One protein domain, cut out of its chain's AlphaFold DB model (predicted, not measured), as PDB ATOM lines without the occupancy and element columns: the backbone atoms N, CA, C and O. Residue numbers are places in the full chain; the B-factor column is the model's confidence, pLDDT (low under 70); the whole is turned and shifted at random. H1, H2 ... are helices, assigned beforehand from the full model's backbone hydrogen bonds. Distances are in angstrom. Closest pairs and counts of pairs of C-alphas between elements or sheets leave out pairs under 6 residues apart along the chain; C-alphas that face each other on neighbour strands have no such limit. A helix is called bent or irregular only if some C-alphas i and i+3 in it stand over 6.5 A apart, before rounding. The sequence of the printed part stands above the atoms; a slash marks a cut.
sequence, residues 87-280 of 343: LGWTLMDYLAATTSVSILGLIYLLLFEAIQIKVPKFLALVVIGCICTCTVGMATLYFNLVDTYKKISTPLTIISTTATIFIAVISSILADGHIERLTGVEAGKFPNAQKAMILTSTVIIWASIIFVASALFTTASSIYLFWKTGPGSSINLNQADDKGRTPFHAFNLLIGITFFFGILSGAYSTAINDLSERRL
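This is residues 87 to 280 of the 343 residues of an uncharacterized protein of Pseudomonas syringae pv. syringae (strain B728a) (UniProt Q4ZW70). Two long helices, H4 and H5, run side by side in opposite directions and make the long axis, and a hairpin of H1 and H2 packs steeply across the first half of H5. From the end of H2, the kinked H3 bows away from H4, with residues 149 to 162 standing free, and swings back to pack on H4 near its start, leaving an open gap between the two; little H6 follows H5. The printed part has 194 residues with six named helices, H1 to H6 in order, and no named strand: the class is all helix. It is loose, with a radius of gyration of the C-alphas of 21.7 A, and spans 68 by 50 by 32 A.

H1, residues 91 to 114, and H2, residues 121 to 143, form a helical hairpin; they touch at a shallow tilt of 32 degrees, opposite ways, closest at the C-alphas of Leu 95 and Cys 134, 5.3 A apart. H3, residues 145 to 183, is irregular: C-alphas 151 and 154 are 7.8 A apart, and it has a kink of 72 degrees near residue 152. With residues 167 to 179 alone it touches H4, residues 191 to 229, in a hairpin at a steep tilt of 42 degrees; the closest C-alphas, of Ser 171 and Ile 198, are 5.1 A apart. H5, residues 247 to 274, is the hub, touching three helices. It forms a hairpin with H4 at a shallow tilt of 23 degrees, with the closest C-alphas, of Ser 222 and Leu 254, 6.0 A apart. It touches H2 at a steep tilt of 51 degrees, with the C-alphas of Thr 135 and Gly 256 closest at 5.2 A, and H1 at a steep tilt of 48 degrees, with those of Ala 96 and Asn 252 closest at 5.8 A. H6, residues 277 to 280, is near H3 and meets H5 only through their link. H1 and H3 are apart, as are H3 and H5. Every O i to N i+4 pair is within hydrogen-bond range in H1, H2, H4 and H5; H3 has 33 of 35, and H6 is too short for such a pair.

H1 begins at C-alpha 91, (147.449, 123.143, 231.987), and measures 34.4 A from first to last C-alpha; H2 measures 32.6 A. H3 measures 47.3 A. H4, 56.1 A, begins at C-alpha 191, (198.401, 125.126, 224.307). H5 measures 40.2 A, and H6, 5.0 A, ends at C-alpha 280, (189.584, 113.018, 221.169).

The C-alphas of Leu 87 and Val 185, the two farthest apart, are 69.3 A from each other. The printed part has no cut. The link from H4 to H5, residues 230 to 246, is long. The mean pLDDT of the printed part is 88.9; residue 87, residues 229 to 240 and residue 242 are under 70.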
ATOM      1  N   LEU A  87     136.873 122.699 227.473       60.66
ATOM      2  CA  LEU A  87     136.539 123.855 228.304       60.66
ATOM      3  C   LEU A  87     136.542 123.444 229.786       60.66
ATOM      4  O   LEU A  87     135.573 122.873 230.286       60.66
ATOM      5  N   GLY A  88     137.643 123.735 230.475       72.56
ATOM      6  CA  GLY A  88     137.841 123.458 231.900       72.56
ATOM      7  C   GLY A  88     139.101 122.654 232.216       72.56
ATOM      8  O   GLY A  88     139.395 122.445 233.387       72.56
ATOM      9  N   TRP A  89     139.843 122.209 231.201       81.00
ATOM     10  CA  TRP A  89     141.130 121.553 231.404       81.00
ATOM     11  C   TRP A  89     142.163 122.532 231.943       81.00
ATOM     12  O   TRP A  89     142.389 123.602 231.375       81.00
ATOM     13  N   THR A  90     142.800 122.149 233.042       87.31
ATOM     14  CA  THR A  90     143.968 122.853 233.552       87.31
ATOM     15  C   THR A  90     145.171 122.551 232.660       87.31
ATOM     16  O   THR A  90     145.203 121.557 231.934       87.31
ATOM     17  N   LEU A  91     146.208 123.389 232.727       89.88
ATOM     18  CA  LEU A  91     147.449 123.143 231.987       89.88
ATOM     19  C   LEU A  91     148.050 121.758 232.310       89.88
ATOM     20  O   LEU A  91     148.604 121.117 231.422       89.88
ATOM     21  N   MET A  92     147.896 121.263 233.545       88.38
ATOM     22  CA  MET A  92     148.357 119.920 233.918       88.38
ATOM     23  C   MET A  92     147.597 118.806 233.191       88.38
ATOM     24  O   MET A  92     148.228 117.824 232.807       88.38
ATOM     25  N   ASP A  93     146.293 118.967 232.947       87.44
ATOM     26  CA  ASP A  93     145.494 117.985 232.202       87.44
ATOM     27  C   ASP A  93     145.980 117.881 230.747       87.44
ATOM     28  O   ASP A  93     146.200 116.781 230.233       87.44
ATOM     29  N   TYR A  94     146.233 119.028 230.101       89.06
ATOM     30  CA  TYR A  94     146.779 119.074 228.740       89.06
ATOM     31  C   TYR A  94     148.162 118.431 228.652       89.06
ATOM     32  O   TYR A  94     148.425 117.660 227.727       89.06
ATOM     33  N   LEU A  95     149.046 118.730 229.605       92.19
ATOM     34  CA  LEU A  95     150.389 118.157 229.626       92.19
ATOM     35  C   LEU A  95     150.348 116.647 229.882       92.19
ATOM     36  O   LEU A  95     151.051 115.909 229.199       92.19
ATOM     37  N   ALA A  96     149.490 116.175 230.791       89.44
ATOM     38  CA  ALA A  96     149.315 114.750 231.054       89.44
ATOM     39  C   ALA A  96     148.818 114.010 229.809       89.44
ATOM     40  O   ALA A  96     149.450 113.041 229.390       89.44
ATOM     41  N   ALA A  97     147.757 114.509 229.167       88.62
ATOM     42  CA  ALA A  97     147.219 113.917 227.946       88.62
ATOM     43  C   ALA A  97     148.251 113.911 226.806       88.62
ATOM     44  O   ALA A  97     148.425 112.897 226.128       88.62
ATOM     45  N   THR A  98     148.978 115.019 226.623       91.00
ATOM     46  CA  THR A  98     150.020 115.126 225.589       91.00
ATOM     47  C   THR A  98     151.161 114.148 225.854       91.00
ATOM     48  O   THR A  98     151.626 113.495 224.920       91.00
ATOM     49  N   THR A  99     151.573 113.973 227.113       91.44
ATOM     50  CA  THR A  99     152.571 112.970 227.497       91.44
ATOM     51  C   THR A  99     152.085 111.553 227.203       91.44
ATOM     52  O   THR A  99     152.818 110.807 226.557       91.44
ATOM     53  N   SER A 100     150.853 111.179 227.579       89.12
ATOM     54  CA  SER A 100     150.323 109.835 227.291       89.12
ATOM     55  C   SER A 100     150.268 109.556 225.786       89.12
ATOM     56  O   SER A 100     150.712 108.500 225.337       89.12
ATOM     57  N   VAL A 101     149.760 110.511 224.999       89.31
ATOM     58  CA  VAL A 101     149.665 110.390 223.535       89.31
ATOM     59  C   VAL A 101     151.052 110.315 222.902       89.31
ATOM     60  O   VAL A 101     151.262 109.507 222.001       89.31
ATOM     61  N   SER A 102     152.016 111.100 223.385       92.56
ATOM     62  CA  SER A 102     153.384 111.090 222.855       92.56
ATOM     63  C   SER A 102     154.117 109.792 223.192       92.56
ATOM     64  O   SER A 102     154.781 109.233 222.327       92.56
ATOM     65  N   ILE A 103     153.960 109.261 224.410       89.88
ATOM     66  CA  ILE A 103     154.516 107.950 224.793       89.88
ATOM     67  C   ILE A 103     153.906 106.847 223.939       89.88
ATOM     68  O   ILE A 103     154.627 105.993 223.428       89.88
ATOM     69  N   LEU A 104     152.588 106.880 223.748       88.50
ATOM     70  CA  LEU A 104     151.918 105.940 222.867       88.50
ATOM     71  C   LEU A 104     152.487 106.047 221.447       88.50
ATOM     72  O   LEU A 104     152.899 105.040 220.882       88.50
ATOM     73  N   GLY A 105     152.601 107.264 220.913       91.38
ATOM     74  CA  GLY A 105     153.248 107.538 219.633       91.38
ATOM     75  C   GLY A 105     154.664 106.968 219.550       91.38
ATOM     76  O   GLY A 105     154.999 106.329 218.559       91.38
ATOM     77  N   LEU A 106     155.478 107.109 220.599       91.88
ATOM     78  CA  LEU A 106     156.825 106.538 220.651       91.88
ATOM     79  C   LEU A 106     156.796 105.008 220.579       91.88
ATOM     80  O   LEU A 106     157.562 104.425 219.817       91.88
ATOM     81  N   ILE A 107     155.892 104.357 221.316       88.88
ATOM     82  CA  ILE A 107     155.709 102.899 221.251       88.88
ATOM     83  C   ILE A 107     155.309 102.477 219.830       88.88
ATOM     84  O   ILE A 107     155.861 101.512 219.302       88.88
ATOM     85  N   TYR A 108     154.422 103.237 219.179       89.44
ATOM     86  CA  TYR A 108     154.051 103.010 217.783       89.44
ATOM     87  C   TYR A 108     155.259 103.101 216.840       89.44
ATOM     88  O   TYR A 108     155.444 102.224 215.995       89.44
ATOM     89  N   LEU A 109     156.100 104.129 216.998       91.12
ATOM     90  CA  LEU A 109     157.310 104.306 216.191       91.12
ATOM     91  C   LEU A 109     158.307 103.158 216.392       91.12
ATOM     92  O   LEU A 109     158.818 102.633 215.406       91.12
ATOM     93  N   LEU A 110     158.534 102.730 217.638       88.44
ATOM     94  CA  LEU A 110     159.408 101.594 217.953       88.44
ATOM     95  C   LEU A 110     158.894 100.291 217.328       88.44
ATOM     96  O   LEU A 110     159.674  99.483 216.828       88.44
ATOM     97  N   LEU A 111     157.576 100.091 217.310       87.50
ATOM     98  CA  LEU A 111     156.962  98.922 216.683       87.50
ATOM     99  C   LEU A 111     157.051  98.974 215.154       87.50
ATOM    100  O   LEU A 111     157.302  97.946 214.528       87.50
ATOM    101  N   PHE A 112     156.916 100.152 214.540       89.50
ATOM    102  CA  PHE A 112     157.170 100.313 213.106       89.50
ATOM    103  C   PHE A 112     158.629 100.032 212.743       89.50
ATOM    104  O   PHE A 112     158.882  99.326 211.764       89.50
ATOM    105  N   GLU A 113     159.575 100.504 213.552       90.19
ATOM    106  CA  GLU A 113     160.996 100.200 213.375       90.19
ATOM    107  C   GLU A 113     161.277  98.697 213.527       90.19
ATOM    108  O   GLU A 113     161.998  98.119 212.712       90.19
ATOM    109  N   ALA A 114     160.625  98.019 214.479       87.38
ATOM    110  CA  ALA A 114     160.721  96.567 214.636       87.38
ATOM    111  C   ALA A 114     160.221  95.793 213.396       87.38
ATOM    112  O   ALA A 114     160.769  94.743 213.060       87.38
ATOM    113  N   ILE A 115     159.233  96.333 212.669       90.31
ATOM    114  CA  ILE A 115     158.717  95.779 211.400       90.31
ATOM    115  C   ILE A 115     159.591  96.209 210.195       90.31
ATOM    116  O   ILE A 115     159.272  95.908 209.047       90.31
ATOM    117  N   GLN A 116     160.732  96.871 210.429       91.56
ATOM    118  CA  GLN A 116     161.637  97.399 209.396       91.56
ATOM    119  C   GLN A 116     160.988  98.473 208.503       91.56
ATOM    120  O   GLN A 116     161.441  98.731 207.383       91.56
ATOM    121  N   ILE A 117     159.931  99.131 208.989       91.88
ATOM    122  CA  ILE A 117     159.352 100.295 208.320       91.88
ATOM    123  C   ILE A 117     160.268 101.485 208.599       91.88
ATOM    124  O   ILE A 117     160.551 101.818 209.749       91.88
ATOM    125  N   LYS A 118     160.741 102.146 207.537       93.50
ATOM    126  CA  LYS A 118     161.608 103.324 207.659       93.50
ATOM    127  C   LYS A 118     160.830 104.491 208.269       93.50
ATOM    128  O   LYS A 118     160.074 105.166 207.576       93.50
ATOM    129  N   VAL A 119     161.053 104.742 209.555       91.06
ATOM    130  CA  VAL A 119     160.517 105.908 210.261       91.06
ATOM    131  C   VAL A 119     161.406 107.128 209.981       91.06
ATOM    132  O   VAL A 119     162.631 107.043 210.118       91.06
ATOM    133  N   PRO A 120     160.841 108.286 209.596       92.88
ATOM    134  CA  PRO A 120     161.627 109.502 209.437       92.88
ATOM    135  C   PRO A 120     162.179 109.960 210.795       92.88
ATOM    136  O   PRO A 120     161.422 110.187 211.738       92.88
ATOM    137  N   LYS A 121     163.502 110.164 210.879       92.38
ATOM    138  CA  LYS A 121     164.196 110.588 212.114       92.38
ATOM    139  C   LYS A 121     163.587 111.844 212.743       92.38
ATOM    140  O   LYS A 121     163.500 111.943 213.960       92.38
ATOM    141  N   PHE A 122     163.136 112.781 211.909       94.25
ATOM    142  CA  PHE A 122     162.483 114.006 212.361       94.25
ATOM    143  C   PHE A 122     161.233 113.724 213.207       94.25
ATOM    144  O   PHE A 122     161.071 114.322 214.263       94.25
ATOM    145  N   LEU A 123     160.390 112.768 212.798       93.31
ATOM    146  CA  LEU A 123     159.178 112.419 213.542       93.31
ATOM    147  C   LEU A 123     159.513 111.833 214.919       93.31
ATOM    148  O   LEU A 123     158.899 112.219 215.909       93.31
ATOM    149  N   ALA A 124     160.519 110.957 214.990       92.06
ATOM    150  CA  ALA A 124     160.996 110.413 216.260       92.06
ATOM    151  C   ALA A 124     161.513 111.519 217.193       92.06
ATOM    152  O   ALA A 124     161.151 111.549 218.367       92.06
ATOM    153  N   LEU A 125     162.289 112.474 216.665       93.50
ATOM    154  CA  LEU A 125     162.785 113.618 217.435       93.50
ATOM    155  C   LEU A 125     161.658 114.526 217.938       93.50
ATOM    156  O   LEU A 125     161.720 114.976 219.079       93.50
ATOM    157  N   VAL A 126     160.617 114.764 217.132       95.69
ATOM    158  CA  VAL A 126     159.441 115.544 217.550       95.69
ATOM    159  C   VAL A 126     158.718 114.852 218.703       95.69
ATOM    160  O   VAL A 126     158.463 115.484 219.724       95.69
ATOM    161  N   VAL A 127     158.443 113.548 218.587       94.75
ATOM    162  CA  VAL A 127     157.767 112.781 219.646       94.75
ATOM    163  C   VAL A 127     158.595 112.764 220.934       94.75
ATOM    164  O   VAL A 127     158.062 113.029 222.011       94.75
ATOM    165  N   ILE A 128     159.906 112.527 220.830       94.38
ATOM    166  CA  ILE A 128     160.835 112.583 221.967       94.38
ATOM    167  C   ILE A 128     160.830 113.980 222.606       94.38
ATOM    168  O   ILE A 128     160.699 114.100 223.823       94.38
ATOM    169  N   GLY A 129     160.912 115.038 221.797       95.00
ATOM    170  CA  GLY A 129     160.855 116.423 222.261       95.00
ATOM    171  C   GLY A 129     159.552 116.742 222.996       95.00
ATOM    172  O   GLY A 129     159.585 117.364 224.060       95.00
ATOM    173  N   CYS A 130     158.412 116.261 222.492       96.19
ATOM    174  CA  CYS A 130     157.113 116.389 223.153       96.19
ATOM    175  C   CYS A 130     157.087 115.679 224.513       96.19
ATOM    176  O   CYS A 130     156.668 116.290 225.495       96.19
ATOM    177  N   ILE A 131     157.588 114.439 224.611       94.62
ATOM    178  CA  ILE A 131     157.674 113.713 225.892       94.62
ATOM    179  C   ILE A 131     158.542 114.487 226.886       94.62
ATOM    180  O   ILE A 131     158.132 114.692 228.029       94.62
ATOM    181  N   CYS A 132     159.722 114.945 226.465       96.06
ATOM    182  CA  CYS A 132     160.642 115.663 227.344       96.06
ATOM    183  C   CYS A 132     160.044 116.980 227.845       96.06
ATOM    184  O   CYS A 132     160.016 117.228 229.049       96.06
ATOM    185  N   THR A 133     159.525 117.808 226.940       96.94
ATOM    186  CA  THR A 133     158.948 119.115 227.290       96.94
ATOM    187  C   THR A 133     157.700 118.979 228.159       96.94
ATOM    188  O   THR A 133     157.584 119.687 229.161       96.94
ATOM    189  N   CYS A 134     156.803 118.035 227.852       96.12
ATOM    190  CA  CYS A 134     155.591 117.828 228.642       96.12
ATOM    191  C   CYS A 134     155.900 117.240 230.022       96.12
ATOM    192  O   CYS A 134     155.342 117.705 231.014       96.12
ATOM    193  N   THR A 135     156.830 116.286 230.124       94.88
ATOM    194  CA  THR A 135     157.275 115.741 231.417       94.88
ATOM    195  C   THR A 135     157.929 116.814 232.283       94.88
ATOM    196  O   THR A 135     157.580 116.931 233.457       94.88
ATOM    197  N   VAL A 136     158.825 117.637 231.726       95.31
ATOM    198  CA  VAL A 136     159.450 118.749 232.464       95.31
ATOM    199  C   VAL A 136     158.400 119.774 232.896       95.31
ATOM    200  O   VAL A 136     158.412 120.214 234.047       95.31
ATOM    201  N   GLY A 137     157.451 120.115 232.018       96.00
ATOM    202  CA  GLY A 137     156.329 120.996 232.342       96.00
ATOM    203  C   GLY A 137     155.478 120.449 233.489       96.00
ATOM    204  O   GLY A 137     155.233 121.154 234.469       96.00
ATOM    205  N   MET A 138     155.096 119.170 233.425       94.25
ATOM    206  CA  MET A 138     154.352 118.511 234.500       94.25
ATOM    207  C   MET A 138     155.147 118.476 235.800       94.25
ATOM    208  O   MET A 138     154.600 118.843 236.831       94.25
ATOM    209  N   ALA A 139     156.424 118.086 235.775       94.00
ATOM    210  CA  ALA A 139     157.268 118.055 236.968       94.00
ATOM    211  C   ALA A 139     157.371 119.447 237.611       94.00
ATOM    212  O   ALA A 139     157.254 119.588 238.828       94.00
ATOM    213  N   THR A 140     157.507 120.486 236.786       94.12
ATOM    214  CA  THR A 140     157.595 121.880 237.231       94.12
ATOM    215  C   THR A 140     156.329 122.330 237.954       94.12
ATOM    216  O   THR A 140     156.425 122.885 239.052       94.12
ATOM    217  N   LEU A 141     155.152 122.055 237.381       92.94
ATOM    218  CA  LEU A 141     153.855 122.401 237.977       92.94
ATOM    219  C   LEU A 141     153.503 121.506 239.176       92.94
ATOM    220  O   LEU A 141     152.942 121.965 240.168       92.94
ATOM    221  N   TYR A 142     153.851 120.223 239.115       91.00
ATOM    222  CA  TYR A 142     153.518 119.254 240.152       91.00
ATOM    223  C   TYR A 142     154.377 119.432 241.408       91.00
ATOM    224  O   TYR A 142     153.870 119.320 242.525       91.00
ATOM    225  N   PHE A 143     155.661 119.756 241.272       90.69
ATOM    226  CA  PHE A 143     156.543 119.995 242.420       90.69
ATOM    227  C   PHE A 143     156.696 121.479 242.778       90.69
ATOM    228  O   PHE A 143     157.387 121.795 243.741       90.69
ATOM    229  N   ASN A 144     156.033 122.393 242.055       91.38
ATOM    230  CA  ASN A 144     156.241 123.843 242.174       91.38
ATOM    231  C   ASN A 144     157.743 124.195 242.119       91.38
ATOM    232  O   ASN A 144     158.270 124.921 242.970       91.38
ATOM    233  N   LEU A 145     158.456 123.631 241.133       90.50
ATOM    234  CA  LEU A 145     159.916 123.756 241.037       90.50
ATOM    235  C   LEU A 145     160.356 125.211 240.876       90.50
ATOM    236  O   LEU A 145     161.395 125.578 241.406       90.50
ATOM    237  N   VAL A 146     159.556 126.052 240.211       92.75
ATOM    238  CA  VAL A 146     159.864 127.481 240.025       92.75
ATOM    239  C   VAL A 146     159.930 128.216 241.361       92.75
ATOM    240  O   VAL A 146     160.895 128.929 241.624       92.75
ATOM    241  N   ASP A 147     158.933 128.030 242.225       92.19
ATOM    242  CA  ASP A 147     158.896 128.706 243.525       92.19
ATOM    243  C   ASP A 147     159.982 128.180 244.457       92.19
ATOM    244  O   ASP A 147     160.586 128.942 245.213       92.19
ATOM    245  N   THR A 148     160.262 126.880 244.373       91.50
ATOM    246  CA  THR A 148     161.355 126.258 245.121       91.50
ATOM    247  C   THR A 148     162.697 126.812 244.651       91.50
ATOM    248  O   THR A 148     163.474 127.283 245.475       91.50
ATOM    249  N   TYR A 149     162.933 126.856 243.337       92.25
ATOM    250  CA  TYR A 149     164.143 127.403 242.728       92.25
ATOM    251  C   TYR A 149     164.356 128.867 243.108       92.25
ATOM    252  O   TYR A 149     165.457 129.225 243.505       92.25
ATOM    253  N   LYS A 150     163.311 129.705 243.088       94.62
ATOM    254  CA  LYS A 150     163.419 131.108 243.522       94.62
ATOM    255  C   LYS A 150     163.996 131.229 244.935       94.62
ATOM    256  O   LYS A 150     164.865 132.068 245.152       94.62
ATOM    257  N   LYS A 151     163.582 130.356 245.862       94.56
ATOM    258  CA  LYS A 151     164.069 130.348 247.254       94.56
ATOM    259  C   LYS A 151     165.525 129.890 247.391       94.56
ATOM    260  O   LYS A 151     166.206 130.347 248.300       94.56
ATOM    261  N   ILE A 152     165.995 129.001 246.513       94.69
ATOM    262  CA  ILE A 152     167.334 128.383 246.601       94.69
ATOM    263  C   ILE A 152     168.296 128.815 245.480       94.69
ATOM    264  O   ILE A 152     169.398 128.283 245.374       94.69
ATOM    265  N   SER A 153     167.907 129.768 244.635       93.88
ATOM    266  CA  SER A 153     168.666 130.170 243.441       93.88
ATOM    267  C   SER A 153     170.053 130.718 243.784       93.88
ATOM    268  O   SER A 153     171.045 130.307 243.178       93.88
ATOM    269  N   THR A 154     170.147 131.577 244.801       94.38
ATOM    270  CA  THR A 154     171.416 132.141 245.277       94.38
ATOM    271  C   THR A 154     172.395 131.063 245.759       94.38
ATOM    272  O   THR A 154     173.492 130.990 245.199       94.38
ATOM    273  N   PRO A 155     172.050 130.180 246.724       95.69
ATOM    274  CA  PRO A 155     172.982 129.139 247.157       95.69
ATOM    275  C   PRO A 155     173.322 128.149 246.037       95.69
ATOM    276  O   PRO A 155     174.480 127.759 245.922       95.69
ATOM    277  N   LEU A 156     172.371 127.794 245.162       92.62
ATOM    278  CA  LEU A 156     172.663 126.949 243.998       92.62
ATOM    279  C   LEU A 156     173.686 127.589 243.056       92.62
ATOM    280  O   LEU A 156     174.567 126.895 242.556       92.62
ATOM    281  N   THR A 157     173.597 128.900 242.833       95.12
ATOM    282  CA  THR A 157     174.540 129.629 241.974       95.12
ATOM    283  C   THR A 157     175.938 129.643 242.585       95.12
ATOM    284  O   THR A 157     176.917 129.397 241.880       95.12
ATOM    285  N   ILE A 158     176.044 129.859 243.900       96.62
ATOM    286  CA  ILE A 158     177.325 129.812 244.621       96.62
ATOM    287  C   ILE A 158     177.942 128.412 244.521       96.62
ATOM    288  O   ILE A 158     179.109 128.279 244.150       96.62
ATOM    289  N   ILE A 159     177.157 127.363 244.789       95.81
ATOM    290  CA  ILE A 159     177.605 125.967 244.684       95.81
ATOM    291  C   ILE A 159     178.026 125.636 243.249       95.81
ATOM    292  O   ILE A 159     179.096 125.074 243.050       95.81
ATOM    293  N   SER A 160     177.230 126.010 242.244       93.06
ATOM    294  CA  SER A 160     177.531 125.745 240.832       93.06
ATOM    295  C   SER A 160     178.790 126.476 240.365       93.06
ATOM    296  O   SER A 160     179.632 125.872 239.702       93.06
ATOM    297  N   THR A 161     178.975 127.736 240.767       95.62
ATOM    298  CA  THR A 161     180.184 128.511 240.445       95.62
ATOM    299  C   THR A 161     181.414 127.874 241.086       95.62
ATOM    300  O   THR A 161     182.418 127.641 240.418       95.62
ATOM    301  N   THR A 162     181.307 127.504 242.363       97.00
ATOM    302  CA  THR A 162     182.387 126.852 243.112       97.00
ATOM    303  C   THR A 162     182.740 125.498 242.490       97.00
ATOM    304  O   THR A 162     183.904 125.229 242.203       97.00
ATOM    305  N   ALA A 163     181.735 124.669 242.192       95.81
ATOM    306  CA  ALA A 163     181.910 123.395 241.503       95.81
ATOM    307  C   ALA A 163     182.549 123.578 240.121       95.81
ATOM    308  O   ALA A 163     183.433 122.809 239.765       95.81
ATOM    309  N   THR A 164     182.172 124.617 239.366       95.75
ATOM    310  CA  THR A 164     182.768 124.913 238.052       95.75
ATOM    311  C   THR A 164     184.266 125.180 238.163       95.75
ATOM    312  O   THR A 164     185.030 124.658 237.355       95.75
ATOM    313  N   ILE A 165     184.703 125.934 239.177       96.69
ATOM    314  CA  ILE A 165     186.129 126.203 239.415       96.69
ATOM    315  C   ILE A 165     186.877 124.892 239.700       96.69
ATOM    316  O   ILE A 165     187.896 124.619 239.070       96.69
ATOM    317  N   PHE A 166     186.347 124.041 240.586       96.81
ATOM    318  CA  PHE A 166     186.955 122.737 240.875       96.81
ATOM    319  C   PHE A 166     186.999 121.822 239.645       96.81
ATOM    320  O   PHE A 166     188.025 121.199 239.373       96.81
ATOM    321  N   ILE A 167     185.912 121.768 238.872       96.81
ATOM    322  CA  ILE A 167     185.836 120.981 237.637       96.81
ATOM    323  C   ILE A 167     186.855 121.484 236.614       96.81
ATOM    324  O   ILE A 167     187.480 120.661 235.951       96.81
ATOM    325  N   ALA A 168     187.064 122.798 236.493       95.38
ATOM    326  CA  ALA A 168     188.052 123.363 235.579       95.38
ATOM    327  C   ALA A 168     189.482 122.935 235.950       95.38
ATOM    328  O   ALA A 168     190.239 122.514 235.076       95.38
ATOM    329  N   VAL A 169     189.830 122.957 237.244       96.81
ATOM    330  CA  VAL A 169     191.138 122.485 237.733       96.81
ATOM    331  C   VAL A 169     191.326 120.993 237.443       96.81
ATOM    332  O   VAL A 169     192.339 120.601 236.868       96.81
ATOM    333  N   ILE A 170     190.331 120.163 237.770       96.50
ATOM    334  CA  ILE A 170     190.370 118.717 237.490       96.50
ATOM    335  C   ILE A 170     190.485 118.462 235.982       96.50
ATOM    336  O   ILE A 170     191.265 117.614 235.554       96.50
ATOM    337  N   SER A 171     189.750 119.217 235.167       95.56
ATOM    338  CA  SER A 171     189.782 119.099 233.706       95.56
ATOM    339  C   SER A 171     191.146 119.459 233.126       95.56
ATOM    340  O   SER A 171     191.554 118.820 232.163       95.56
ATOM    341  N   SER A 172     191.864 120.425 233.712       96.06
ATOM    342  CA  SER A 172     193.254 120.732 233.340       96.06
ATOM    343  C   SER A 172     194.164 119.534 233.561       96.06
ATOM    344  O   SER A 172     194.819 119.089 232.628       96.06
ATOM    345  N   ILE A 173     194.121 118.945 234.758       95.94
ATOM    346  CA  ILE A 173     194.960 117.790 235.109       95.94
ATOM    347  C   ILE A 173     194.655 116.594 234.192       95.94
ATOM    348  O   ILE A 173     195.566 115.924 233.706       95.94
ATOM    349  N   LEU A 174     193.370 116.333 233.925       94.56
ATOM    350  CA  LEU A 174     192.949 115.252 233.030       94.56
ATOM    351  C   LEU A 174     193.368 115.502 231.579       94.56
ATOM    352  O   LEU A 174     193.802 114.564 230.910       94.56
ATOM    353  N   ALA A 175     193.238 116.736 231.087       94.56
ATOM    354  CA  ALA A 175     193.650 117.101 229.737       94.56
ATOM    355  C   ALA A 175     195.160 116.925 229.555       94.56
ATOM    356  O   ALA A 175     195.577 116.307 228.575       94.56
ATOM    357  N   ASP A 176     195.953 117.390 230.520       95.62
ATOM    358  CA  ASP A 176     197.411 117.310 230.471       95.62
ATOM    359  C   ASP A 176     197.878 115.853 230.444       95.62
ATOM    360  O   ASP A 176     198.585 115.440 229.522       95.62
ATOM    361  N   GLY A 177     197.371 115.034 231.372       94.69
ATOM    362  CA  GLY A 177     197.685 113.607 231.411       94.69
ATOM    363  C   GLY A 177     197.211 112.846 230.169       94.69
ATOM    364  O   GLY A 177     197.861 111.895 229.739       94.69
ATOM    365  N   HIS A 178     196.094 113.249 229.550       93.69
ATOM    366  CA  HIS A 178     195.612 112.601 228.329       93.69
ATOM    367  C   HIS A 178     196.461 112.959 227.107       93.69
ATOM    368  O   HIS A 178     196.745 112.077 226.299       93.69
ATOM    369  N   ILE A 179     196.877 114.223 226.975       94.88
ATOM    370  CA  ILE A 179     197.768 114.662 225.894       94.88
ATOM    371  C   ILE A 179     199.114 113.956 226.029       94.88
ATOM    372  O   ILE A 179     199.552 113.337 225.065       94.88
ATOM    373  N   GLU A 180     199.712 113.967 227.220       95.62
ATOM    374  CA  GLU A 180     201.005 113.328 227.466       95.62
ATOM    375  C   GLU A 180     200.952 111.820 227.206       95.62
ATOM    376  O   GLU A 180     201.816 111.273 226.523       95.62
ATOM    377  N   ARG A 181     199.885 111.143 227.646       94.31
ATOM    378  CA  ARG A 181     199.693 109.713 227.372       94.31
ATOM    379  C   ARG A 181     199.539 109.408 225.881       94.31
ATOM    380  O   ARG A 181     199.952 108.338 225.443       94.31
ATOM    381  N   LEU A 182     198.896 110.291 225.115       93.06
ATOM    382  CA  LEU A 182     198.659 110.081 223.685       93.06
ATOM    383  C   LEU A 182     199.876 110.421 222.822       93.06
ATOM    384  O   LEU A 182     200.131 109.710 221.853       93.06
ATOM    385  N   THR A 183     200.589 111.506 223.130       93.75
ATOM    386  CA  THR A 183     201.684 112.025 222.296       93.75
ATOM    387  C   THR A 183     203.072 111.654 222.811       93.75
ATOM    388  O   THR A 183     204.036 111.748 222.055       93.75
ATOM    389  N   GLY A 184     203.194 111.254 224.080       94.38
ATOM    390  CA  GLY A 184     204.476 111.057 224.762       94.38
ATOM    391  C   GLY A 184     205.231 112.360 225.047       94.38
ATOM    392  O   GLY A 184     206.431 112.321 225.309       94.38
ATOM    393  N   VAL A 185     204.563 113.514 224.941       94.88
ATOM    394  CA  VAL A 185     205.156 114.846 225.094       94.88
ATOM    395  C   VAL A 185     204.353 115.663 226.096       94.88
ATOM    396  O   VAL A 185     203.127 115.584 226.135       94.88
ATOM    397  N   GLU A 186     205.050 116.495 226.868       95.62
ATOM    398  CA  GLU A 186     204.449 117.418 227.828       95.62
ATOM    399  C   GLU A 186     203.342 118.281 227.194       95.62
ATOM    400  O   GLU A 186     203.537 118.941 226.166       95.62
ATOM    401  N   ALA A 187     202.174 118.314 227.839       94.12
ATOM    402  CA  ALA A 187     200.982 118.988 227.327       94.12
ATOM    403  C   ALA A 187     201.161 120.500 227.111       94.12
ATOM    404  O   ALA A 187     200.545 121.063 226.204       94.12
ATOM    405  N   GLY A 188     202.055 121.146 227.871       94.44
ATOM    406  CA  GLY A 188     202.371 122.574 227.736       94.44
ATOM    407  C   GLY A 188     202.910 122.967 226.354       94.44
ATOM    408  O   GLY A 188     202.860 124.136 225.974       94.44
ATOM    409  N   LYS A 189     203.367 121.993 225.558       94.75
ATOM    410  CA  LYS A 189     203.792 122.191 224.166       94.75
ATOM    411  C   LYS A 189     202.619 122.293 223.180       94.75
ATOM    412  O   LYS A 189     202.823 122.697 222.040       94.75
ATOM    413  N   PHE A 190     201.391 121.991 223.616       95.25
ATOM    414  CA  PHE A 190     200.169 122.024 222.807       95.25
ATOM    415  C   PHE A 190     199.081 122.918 223.437       95.25
ATOM    416  O   PHE A 190     197.999 122.435 223.788       95.25
ATOM    417  N   PRO A 191     199.300 124.241 223.559       94.31
ATOM    418  CA  PRO A 191     198.401 125.126 224.307       94.31
ATOM    419  C   PRO A 191     196.971 125.182 223.741       94.31
ATOM    420  O   PRO A 191     196.008 125.364 224.488       94.31
ATOM    421  N   ASN A 192     196.803 125.017 222.424       94.25
ATOM    422  CA  ASN A 192     195.481 125.012 221.793       94.25
ATOM    423  C   ASN A 192     194.719 123.710 222.066       94.25
ATOM    424  O   ASN A 192     193.543 123.761 222.435       94.25
ATOM    425  N   ALA A 193     195.381 122.555 221.951       93.94
ATOM    426  CA  ALA A 193     194.774 121.279 222.316       93.94
ATOM    427  C   ALA A 193     194.449 121.209 223.801       93.94
ATOM    428  O   ALA A 193     193.371 120.738 224.149       93.94
ATOM    429  N   GLN A 194     195.326 121.721 224.666       95.06
ATOM    430  CA  GLN A 194     195.079 121.773 226.102       95.06
ATOM    431  C   GLN A 194     193.762 122.504 226.396       95.06
ATOM    432  O   GLN A 194     192.870 121.942 227.027       95.06
ATOM    433  N   LYS A 195     193.560 123.704 225.836       94.88
ATOM    434  CA  LYS A 195     192.300 124.458 225.984       94.88
ATOM    435  C   LYS A 195     191.083 123.692 225.457       94.88
ATOM    436  O   LYS A 195     190.052 123.651 226.128       94.88
ATOM    437  N   ALA A 196     191.190 123.072 224.279       93.31
ATOM    438  CA  ALA A 196     190.092 122.310 223.679       93.31
ATOM    439  C   ALA A 196     189.723 121.063 224.507       93.31
ATOM    440  O   ALA A 196     188.540 120.776 224.724       93.31
ATOM    441  N   MET A 197     190.727 120.347 225.012       92.88
ATOM    442  CA  MET A 197     190.562 119.159 225.848       92.88
ATOM    443  C   MET A 197     190.002 119.512 227.228       92.88
ATOM    444  O   MET A 197     189.123 118.802 227.715       92.88
ATOM    445  N   ILE A 198     190.429 120.630 227.827       94.69
ATOM    446  CA  ILE A 198     189.868 121.150 229.083       94.69
ATOM    447  C   ILE A 198     188.386 121.471 228.915       94.69
ATOM    448  O   ILE A 198     187.569 121.036 229.727       94.69
ATOM    449  N   LEU A 199     188.026 122.198 227.852       93.25
ATOM    450  CA  LEU A 199     186.635 122.553 227.572       93.25
ATOM    451  C   LEU A 199     185.774 121.297 227.389       93.25
ATOM    452  O   LEU A 199     184.722 121.167 228.013       93.25
ATOM    453  N   THR A 200     186.251 120.348 226.583       91.50
ATOM    454  CA  THR A 200     185.544 119.087 226.322       91.50
ATOM    455  C   THR A 200     185.376 118.268 227.602       91.50
ATOM    456  O   THR A 200     184.270 117.823 227.909       91.50
ATOM    457  N   SER A 201     186.438 118.130 228.401       92.19
ATOM    458  CA  SER A 201     186.405 117.409 229.681       92.19
ATOM    459  C   SER A 201     185.454 118.069 230.680       92.19
ATOM    460  O   SER A 201     184.662 117.382 231.320       92.19
ATOM    461  N   THR A 202     185.449 119.403 230.744       94.12
ATOM    462  CA  THR A 202     184.538 120.177 231.600       94.12
ATOM    463  C   THR A 202     183.080 119.894 231.245       94.12
ATOM    464  O   THR A 202     182.264 119.626 232.129       94.12
ATOM    465  N   VAL A 203     182.746 119.900 229.949       92.62
ATOM    466  CA  VAL A 203     181.391 119.587 229.465       92.62
ATOM    467  C   VAL A 203     180.999 118.147 229.806       92.62
ATOM    468  O   VAL A 203     179.882 117.920 230.268       92.62
ATOM    469  N   ILE A 204     181.907 117.182 229.640       91.94
ATOM    470  CA  ILE A 204     181.660 115.767 229.971       91.94
ATOM    471  C   ILE A 204     181.394 115.584 231.465       91.94
ATOM    472  O   ILE A 204     180.450 114.885 231.844       91.94
ATOM    473  N   ILE A 205     182.197 116.217 232.321       94.12
ATOM    474  CA  ILE A 205     182.031 116.130 233.775       94.12
ATOM    475  C   ILE A 205     180.678 116.723 234.181       94.12
ATOM    476  O   ILE A 205     179.931 116.082 234.919       94.12
ATOM    477  N   TRP A 206     180.302 117.888 233.643       95.00
ATOM    478  CA  TRP A 206     178.982 118.474 233.893       95.00
ATOM    479  C   TRP A 206     177.838 117.590 233.402       95.00
ATOM    480  O   TRP A 206     176.879 117.376 234.142       95.00
ATOM    481  N   ALA A 207     177.943 117.033 232.194       92.75
ATOM    482  CA  ALA A 207     176.954 116.097 231.670       92.75
ATOM    483  C   ALA A 207     176.800 114.869 232.586       92.75
ATOM    484  O   ALA A 207     175.679 114.453 232.868       92.75
ATOM    485  N   SER A 208     177.910 114.349 233.117       94.56
ATOM    486  CA  SER A 208     177.921 113.229 234.066       94.56
ATOM    487  C   SER A 208     177.238 113.592 235.389       94.56
ATOM    488  O   SER A 208     176.406 112.832 235.885       94.56
ATOM    489  N   ILE A 209     177.532 114.774 235.946       95.19
ATOM    490  CA  ILE A 209     176.900 115.273 237.179       95.19
ATOM    491  C   ILE A 209     175.392 115.445 236.978       95.19
ATOM    492  O   ILE A 209     174.606 114.978 237.801       95.19
ATOM    493  N   ILE A 210     174.974 116.076 235.875       92.81
ATOM    494  CA  ILE A 210     173.557 116.275 235.540       92.81
ATOM    495  C   ILE A 210     172.856 114.928 235.360       92.81
ATOM    496  O   ILE A 210     171.731 114.762 235.835       92.81
ATOM    497  N   PHE A 211     173.506 113.956 234.719       94.62
ATOM    498  CA  PHE A 211     172.963 112.612 234.543       94.62
ATOM    499  C   PHE A 211     172.733 111.911 235.889       94.62
ATOM    500  O   PHE A 211     171.626 111.438 236.150       94.62
ATOM    501  N   VAL A 212     173.729 111.916 236.783       95.75
ATOM    502  CA  VAL A 212     173.607 111.335 238.132       95.75
ATOM    503  C   VAL A 212     172.536 112.060 238.951       95.75
ATOM    504  O   VAL A 212     171.679 111.413 239.551       95.75
ATOM    505  N   ALA A 213     172.520 113.395 238.935       93.88
ATOM    506  CA  ALA A 213     171.496 114.185 239.617       93.88
ATOM    507  C   ALA A 213     170.086 113.871 239.086       93.88
ATOM    508  O   ALA A 213     169.150 113.716 239.869       93.88
ATOM    509  N   SER A 214     169.942 113.703 237.769       92.19
ATOM    510  CA  SER A 214     168.681 113.319 237.125       92.19
ATOM    511  C   SER A 214     168.248 111.904 237.510       92.19
ATOM    512  O   SER A 214     167.059 111.675 237.729       92.19
ATOM    513  N   ALA A 215     169.187 110.962 237.646       92.38
ATOM    514  CA  ALA A 215     168.913 109.604 238.114       92.38
ATOM    515  C   ALA A 215     168.414 109.595 239.568       92.38
ATOM    516  O   ALA A 215     167.400 108.963 239.879       92.38
ATOM    517  N   LEU A 216     169.079 110.348 240.452       94.94
ATOM    518  CA  LEU A 216     168.675 110.498 241.851       94.94
ATOM    519  C   LEU A 216     167.304 111.170 241.966       94.94
ATOM    520  O   LEU A 216     166.432 110.668 242.673       94.94
ATOM    521  N   PHE A 217     167.083 112.260 241.226       91.88
ATOM    522  CA  PHE A 217     165.800 112.956 241.188       91.88
ATOM    523  C   PHE A 217     164.676 112.050 240.676       91.88
ATOM    524  O   PHE A 217     163.601 112.009 241.271       91.88
ATOM    525  N   THR A 218     164.932 111.294 239.608       89.38
ATOM    526  CA  THR A 218     163.982 110.327 239.046       89.38
ATOM    527  C   THR A 218     163.632 109.255 240.069       89.38
ATOM    528  O   THR A 218     162.454 108.970 240.277       89.38
ATOM    529  N   THR A 219     164.631 108.705 240.759       90.50
ATOM    530  CA  THR A 219     164.437 107.663 241.776       90.50
ATOM    531  C   THR A 219     163.638 108.194 242.965       90.50
ATOM    532  O   THR A 219     162.617 107.613 243.327       90.50
ATOM    533  N   ALA A 220     164.034 109.341 243.524       92.44
ATOM    534  CA  ALA A 220     163.344 109.971 244.647       92.44
ATOM    535  C   ALA A 220     161.899 110.357 244.292       92.44
ATOM    536  O   ALA A 220     160.975 110.065 245.051       92.44
ATOM    537  N   SER A 221     161.691 110.951 243.112       89.12
ATOM    538  CA  SER A 221     160.357 111.303 242.615       89.12
ATOM    539  C   SER A 221     159.500 110.062 242.398       89.12
ATOM    540  O   SER A 221     158.329 110.068 242.759       89.12
ATOM    541  N   SER A 222     160.075 108.982 241.865       87.38
ATOM    542  CA  SER A 222     159.349 107.730 241.637       87.38
ATOM    543  C   SER A 222     158.920 107.080 242.949       87.38
ATOM    544  O   SER A 222     157.763 106.694 243.071       87.38
ATOM    545  N   ILE A 223     159.803 107.027 243.953       88.31
ATOM    546  CA  ILE A 223     159.477 106.519 245.295       88.31
ATOM    547  C   ILE A 223     158.376 107.371 245.936       88.31
ATOM    548  O   ILE A 223     157.388 106.831 246.433       88.31
ATOM    549  N   TYR A 224     158.513 108.700 245.883       88.50
ATOM    550  CA  TYR A 224     157.521 109.629 246.423       88.50
ATOM    551  C   TYR A 224     156.148 109.456 245.759       88.50
ATOM    552  O   TYR A 224     155.130 109.357 246.447       88.50
ATOM    553  N   LEU A 225     156.113 109.399 244.424       85.56
ATOM    554  CA  LEU A 225     154.878 109.223 243.665       85.56
ATOM    555  C   LEU A 225     154.262 107.851 243.933       85.56
ATOM    556  O   LEU A 225     153.070 107.792 244.203       85.56
ATOM    557  N   PHE A 226     155.062 106.782 243.949       80.94
ATOM    558  CA  PHE A 226     154.590 105.426 244.222       80.94
ATOM    559  C   PHE A 226     153.984 105.297 245.621       80.94
ATOM    560  O   PHE A 226     152.924 104.698 245.776       80.94
ATOM    561  N   TRP A 227     154.608 105.903 246.634       81.56
ATOM    562  CA  TRP A 227     154.057 105.928 247.988       81.56
ATOM    563  C   TRP A 227     152.744 106.720 248.054       81.56
ATOM    564  O   TRP A 227     151.786 106.272 248.679       81.56
ATOM    565  N   LYS A 228     152.662 107.854 247.340       75.56
ATOM    566  CA  LYS A 228     151.445 108.680 247.273       75.56
ATOM    567  C   LYS A 228     150.301 108.016 246.492       75.56
ATOM    568  O   LYS A 228     149.147 108.268 246.814       75.56
ATOM    569  N   THR A 229     150.592 107.200 245.478       68.75
ATOM    570  CA  THR A 229     149.584 106.524 244.635       68.75
ATOM    571  C   THR A 229     149.356 105.053 244.991       68.75
ATOM    572  O   THR A 229     148.603 104.370 244.301       68.75
ATOM    573  N   GLY A 230     150.038 104.530 246.010       64.69
ATOM    574  CA  GLY A 230     150.015 103.111 246.350       64.69
ATOM    575  C   GLY A 230     148.673 102.634 246.930       64.69
ATOM    576  O   GLY A 230     147.915 103.431 247.486       64.69
ATOM    577  N   PRO A 231     148.390 101.317 246.873       57.66
ATOM    578  CA  PRO A 231     147.120 100.715 247.311       57.66
ATOM    579  C   PRO A 231     146.813 100.871 248.813       57.66
ATOM    580  O   PRO A 231     145.692 100.603 249.231       57.66
ATOM    581  N   GLY A 232     147.785 101.307 249.622       56.72
ATOM    582  CA  GLY A 232     147.599 101.630 251.041       56.72
ATOM    583  C   GLY A 232     147.227 103.090 251.324       56.72
ATOM    584  O   GLY A 232     146.973 103.429 252.477       56.72
ATOM    585  N   SER A 233     147.205 103.969 250.314       59.94
ATOM    586  CA  SER A 233     146.764 105.350 250.513       59.94
ATOM    587  C   SER A 233     145.233 105.381 250.553       59.94
ATOM    588  O   SER A 233     144.568 104.957 249.611       59.94
ATOM    589  N   SER A 234     144.655 105.889 251.642       54.44
ATOM    590  CA  SER A 234     143.201 106.056 251.824       54.44
ATOM    591  C   SER A 234     142.580 107.120 250.905       54.44
ATOM    592  O   SER A 234     141.393 107.431 251.007       54.44
ATOM    593  N   ILE A 235     143.378 107.697 250.003       56.56
ATOM    594  CA  ILE A 235     142.965 108.727 249.064       56.56
ATOM    595  C   ILE A 235     142.301 108.026 247.883       56.56
ATOM    596  O   ILE A 235     142.956 107.378 247.067       56.56
ATOM    597  N   ASN A 236     140.978 108.163 247.787       54.81
ATOM    598  CA  ASN A 236     140.227 107.743 246.609       54.81
ATOM    599  C   ASN A 236     140.923 108.268 245.343       54.81
ATOM    600  O   ASN A 236     141.183 109.467 245.239       54.81
ATOM    601  N   LEU A 237     141.140 107.393 244.352       53.59
ATOM    602  CA  LEU A 237     141.779 107.687 243.051       53.59
ATOM    603  C   LEU A 237     141.191 108.903 242.297       53.59
ATOM    604  O   LEU A 237     141.779 109.388 241.334       53.59
ATOM    605  N   ASN A 238     140.038 109.399 242.750       52.59
ATOM    606  CA  ASN A 238     139.258 110.477 242.159       52.59
ATOM    607  C   ASN A 238     139.236 111.774 242.985       52.59
ATOM    608  O   ASN A 238     138.557 112.720 242.583       52.59
ATOM    609  N   GLN A 239     139.906 111.837 244.140       57.78
ATOM    610  CA  GLN A 239     139.905 113.036 244.974       57.78
ATOM    611  C   GLN A 239     141.117 113.906 244.637       57.78
ATOM    612  O   GLN A 239     142.263 113.464 244.719       57.78
ATOM    613  N   ALA A 240     140.845 115.134 244.198       62.31
ATOM    614  CA  ALA A 240     141.886 116.123 243.986       62.31
ATOM    615  C   ALA A 240     142.432 116.595 245.342       62.31
ATOM    616  O   ALA A 240     141.662 116.848 246.265       62.31
ATOM    617  N   ASP A 241     143.755 116.708 245.435       70.25
ATOM    618  CA  ASP A 241     144.463 117.402 246.518       70.25
ATOM    619  C   ASP A 241     144.041 118.889 246.555       70.25
ATOM    620  O   ASP A 241     143.554 119.410 245.547       70.25
ATOM    621  N   ASP A 242     144.326 119.613 247.640       66.75
ATOM    622  CA  ASP A 242     144.025 121.052 247.810       66.75
ATOM    623  C   ASP A 242     144.634 121.924 246.695       66.75
ATOM    624  O   ASP A 242     144.226 123.056 246.441       66.75
ATOM    625  N   LYS A 243     145.623 121.373 245.986       71.12
ATOM    626  CA  LYS A 243     146.304 121.974 244.833       71.12
ATOM    627  C   LYS A 243     145.733 121.536 243.475       71.12
ATOM    628  O   LYS A 243     146.406 121.701 242.461       71.12
ATOM    629  N   GLY A 244     144.559 120.903 243.441       72.06
ATOM    630  CA  GLY A 244     143.929 120.385 242.220       72.06
ATOM    631  C   GLY A 244     144.654 119.183 241.601       72.06
ATOM    632  O   GLY A 244     144.516 118.911 240.409       72.06
ATOM    633  N   ARG A 245     145.484 118.468 242.375       78.81
ATOM    634  CA  ARG A 245     146.309 117.358 241.867       78.81
ATOM    635  C   ARG A 245     145.551 116.050 241.993       78.81
ATOM    636  O   ARG A 245     145.133 115.694 243.088       78.81
ATOM    637  N   THR A 246     145.414 115.323 240.891       79.38
ATOM    638  CA  THR A 246     144.752 114.020 240.867       79.38
ATOM    639  C   THR A 246     145.788 112.888 240.836       79.38
ATOM    640  O   THR A 246     146.909 113.082 240.349       79.38
ATOM    641  N   PRO A 247     145.435 111.680 241.298       76.31
ATOM    642  CA  PRO A 247     146.253 110.477 241.122       76.31
ATOM    643  C   PRO A 247     146.594 110.177 239.653       76.31
ATOM    644  O   PRO A 247     147.674 109.668 239.359       76.31
ATOM    645  N   PHE A 248     145.731 110.582 238.714       79.69
ATOM    646  CA  PHE A 248     146.009 110.529 237.277       79.69
ATOM    647  C   PHE A 248     147.215 111.393 236.872       79.69
ATOM    648  O   PHE A 248     148.049 110.943 236.084       79.69
ATOM    649  N   HIS A 249     147.362 112.601 237.433       84.69
ATOM    650  CA  HIS A 249     148.542 113.443 237.197       84.69
ATOM    651  C   HIS A 249     149.815 112.800 237.746       84.69
ATOM    652  O   HIS A 249     150.834 112.781 237.065       84.69
ATOM    653  N   ALA A 250     149.748 112.233 238.954       85.44
ATOM    654  CA  ALA A 250     150.880 111.551 239.576       85.44
ATOM    655  C   ALA A 250     151.339 110.332 238.755       85.44
ATOM    656  O   ALA A 250     152.535 110.155 238.534       85.44
ATOM    657  N   PHE A 251     150.396 109.539 238.242       84.81
ATOM    658  CA  PHE A 251     150.685 108.388 237.389       84.81
ATOM    659  C   PHE A 251     151.309 108.789 236.044       84.81
ATOM    660  O   PHE A 251     152.338 108.240 235.654       84.81
ATOM    661  N   ASN A 252     150.742 109.781 235.349       88.44
ATOM    662  CA  ASN A 252     151.312 110.264 234.086       88.44
ATOM    663  C   ASN A 252     152.681 110.915 234.275       88.44
ATOM    664  O   ASN A 252     153.555 110.753 233.425       88.44
ATOM    665  N   LEU A 253     152.889 111.615 235.391       91.25
ATOM    666  CA  LEU A 253     154.193 112.153 235.746       91.25
ATOM    667  C   LEU A 253     155.207 111.035 236.008       91.25
ATOM    668  O   LEU A 253     156.330 111.134 235.527       91.25
ATOM    669  N   LEU A 254     154.816 109.970 236.715       90.31
ATOM    670  CA  LEU A 254     155.679 108.814 236.964       90.31
ATOM    671  C   LEU A 254     156.133 108.179 235.645       90.31
ATOM    672  O   LEU A 254     157.333 108.058 235.412       90.31
ATOM    673  N   ILE A 255     155.187 107.857 234.757       90.00
ATOM    674  CA  ILE A 255     155.503 107.304 233.434       90.00
ATOM    675  C   ILE A 255     156.380 108.289 232.649       90.00
ATOM    676  O   ILE A 255     157.410 107.898 232.101       90.00
ATOM    677  N   GLY A 256     156.005 109.570 232.617       92.31
ATOM    678  CA  GLY A 256     156.750 110.613 231.917       92.31
ATOM    679  C   GLY A 256     158.205 110.703 232.375       92.31
ATOM    680  O   GLY A 256     159.104 110.705 231.538       92.31
ATOM    681  N   ILE A 257     158.450 110.707 233.690       92.94
ATOM    682  CA  ILE A 257     159.796 110.738 234.282       92.94
ATOM    683  C   ILE A 257     160.583 109.473 233.913       92.94
ATOM    684  O   ILE A 257     161.754 109.581 233.552       92.94
ATOM    685  N   THR A 258     159.963 108.288 233.947       91.25
ATOM    686  CA  THR A 258     160.627 107.037 233.544       91.25
ATOM    687  C   THR A 258     161.080 107.085 232.083       91.25
ATOM    688  O   THR A 258     162.240 106.792 231.789       91.25
ATOM    689  N   PHE A 259     160.203 107.501 231.163       92.38
ATOM    690  CA  PHE A 259     160.557 107.630 229.746       92.38
ATOM    691  C   PHE A 259     161.581 108.741 229.505       92.38
ATOM    692  O   PHE A 259     162.524 108.538 228.743       92.38
ATOM    693  N   PHE A 260     161.447 109.886 230.180       93.06
ATOM    694  CA  PHE A 260     162.421 110.977 230.120       93.06
ATOM    695  C   PHE A 260     163.815 110.509 230.541       93.06
ATOM    696  O   PHE A 260     164.788 110.764 229.834       93.06
ATOM    697  N   PHE A 261     163.917 109.772 231.649       92.75
ATOM    698  CA  PHE A 261     165.187 109.223 232.109       92.75
ATOM    699  C   PHE A 261     165.757 108.188 231.132       92.75
ATOM    700  O   PHE A 261     166.953 108.211 230.854       92.75
ATOM    701  N   GLY A 262     164.916 107.325 230.551       91.94
ATOM    702  CA  GLY A 262     165.334 106.387 229.506       91.94
ATOM    703  C   GLY A 262     165.908 107.091 228.270       91.94
ATOM    704  O   GLY A 262     166.987 106.730 227.800       91.94
ATOM    705  N   ILE A 263     165.231 108.141 227.790       92.75
ATOM    706  CA  ILE A 263     165.692 108.986 226.676       92.75
ATOM    707  C   ILE A 263     167.025 109.658 227.029       92.75
ATOM    708  O   ILE A 263     167.967 109.604 226.239       92.75
ATOM    709  N   LEU A 264     167.120 110.262 228.217       92.69
ATOM    710  CA  LEU A 264     168.329 110.933 228.688       92.69
ATOM    711  C   LEU A 264     169.509 109.959 228.802       92.69
ATOM    712  O   LEU A 264     170.608 110.286 228.365       92.69
ATOM    713  N   SER A 265     169.277 108.759 229.337       92.88
ATOM    714  CA  SER A 265     170.281 107.696 229.446       92.88
ATOM    715  C   SER A 265     170.773 107.240 228.074       92.88
ATOM    716  O   SER A 265     171.977 107.219 227.832       92.88
ATOM    717  N   GLY A 266     169.861 106.986 227.130       91.62
ATOM    718  CA  GLY A 266     170.230 106.632 225.756       91.62
ATOM    719  C   GLY A 266     171.039 107.729 225.055       91.62
ATOM    720  O   GLY A 266     172.049 107.440 224.407       91.62
ATOM    721  N   ALA A 267     170.640 108.994 225.224       90.88
ATOM    722  CA  ALA A 267     171.368 110.141 224.689       90.88
ATOM    723  C   ALA A 267     172.762 110.278 225.321       90.88
ATOM    724  O   ALA A 267     173.743 110.458 224.602       90.88
ATOM    725  N   TYR A 268     172.862 110.129 226.645       92.12
ATOM    726  CA  TYR A 268     174.121 110.181 227.383       92.12
ATOM    727  C   TYR A 268     175.072 109.054 226.964       92.12
ATOM    728  O   TYR A 268     176.211 109.325 226.595       92.12
ATOM    729  N   SER A 269     174.608 107.800 226.929       91.69
ATOM    730  CA  SER A 269     175.419 106.665 226.473       91.69
ATOM    731  C   SER A 269     175.899 106.847 225.037       91.69
ATOM    732  O   SER A 269     177.060 106.578 224.742       91.69
ATOM    733  N   THR A 270     175.036 107.345 224.146       90.31
ATOM    734  CA  THR A 270     175.428 107.635 222.761       90.31
ATOM    735  C   THR A 270     176.494 108.725 222.718       90.31
ATOM    736  O   THR A 270     177.508 108.536 222.056       90.31
ATOM    737  N   ALA A 271     176.319 109.822 223.458       88.75
ATOM    738  CA  ALA A 271     177.280 110.919 223.505       88.75
ATOM    739  C   ALA A 271     178.645 110.481 224.063       88.75
ATOM    740  O   ALA A 271     179.672 110.810 223.479       88.75
ATOM    741  N   ILE A 272     178.672 109.703 225.149       88.50
ATOM    742  CA  ILE A 272     179.919 109.202 225.747       88.50
ATOM    743  C   ILE A 272     180.626 108.203 224.823       88.50
ATOM    744  O   ILE A 272     181.841 108.288 224.651       88.50
ATOM    745  N   ASN A 273     179.884 107.297 224.178       87.81
ATOM    746  CA  ASN A 273     180.460 106.368 223.200       87.81
ATOM    747  C   ASN A 273     181.020 107.108 221.978       87.81
ATOM    748  O   ASN A 273     182.064 106.749 221.438       87.81
ATOM    749  N   ASP A 274     180.330 108.157 221.545       84.31
ATOM    750  CA  ASP A 274     180.740 108.988 220.424       84.31
ATOM    751  C   ASP A 274     181.992 109.819 220.760       84.31
ATOM    752  O   ASP A 274     182.903 109.933 219.941       84.31
ATOM    753  N   LEU A 275     182.114 110.277 222.009       81.56
ATOM    754  CA  LEU A 275     183.310 110.902 222.595       81.56
ATOM    755  C   LEU A 275     184.465 109.922 222.865       81.56
ATOM    756  O   LEU A 275     185.410 110.259 223.579       81.56
ATOM    757  N   SER A 276     184.418 108.725 222.276       79.19
ATOM    758  CA  SER A 276     185.519 107.762 222.273       79.19
ATOM    759  C   SER A 276     186.880 108.402 221.967       79.19
ATOM    760  O   SER A 276     186.986 109.427 221.289       79.19
ATOM    761  N   GLU A 277     187.946 107.720 222.397       79.88
ATOM    762  CA  GLU A 277     189.352 108.085 222.156       79.88
ATOM    763  C   GLU A 277     189.621 108.521 220.703       79.88
ATOM    764  O   GLU A 277     190.408 109.422 220.434       79.88
ATOM    765  N   ARG A 278     188.882 107.935 219.759       83.38
ATOM    766  CA  ARG A 278     188.849 108.291 218.341       83.38
ATOM    767  C   ARG A 278     188.560 109.772 218.079       83.38
ATOM    768  O   ARG A 278     189.317 110.415 217.354       83.38
ATOM    769  N   ARG A 279     187.491 110.326 218.656       86.88
ATOM    770  CA  ARG A 279     187.165 111.748 218.486       86.88
ATOM    771  C   ARG A 279     188.144 112.638 219.227       86.88
ATOM    772  O   ARG A 279     188.531 113.658 218.672       86.88
ATOM    773  N   LEU A 280     188.581 112.251 220.423       88.31
ATOM    774  CA  LEU A 280     189.584 113.018 221.169       88.31
ATOM    775  C   LEU A 280     190.880 113.174 220.363       88.31
ATOM    776  O   LEU A 280     191.384 114.286 220.245       88.31
TER     777      LEU A 280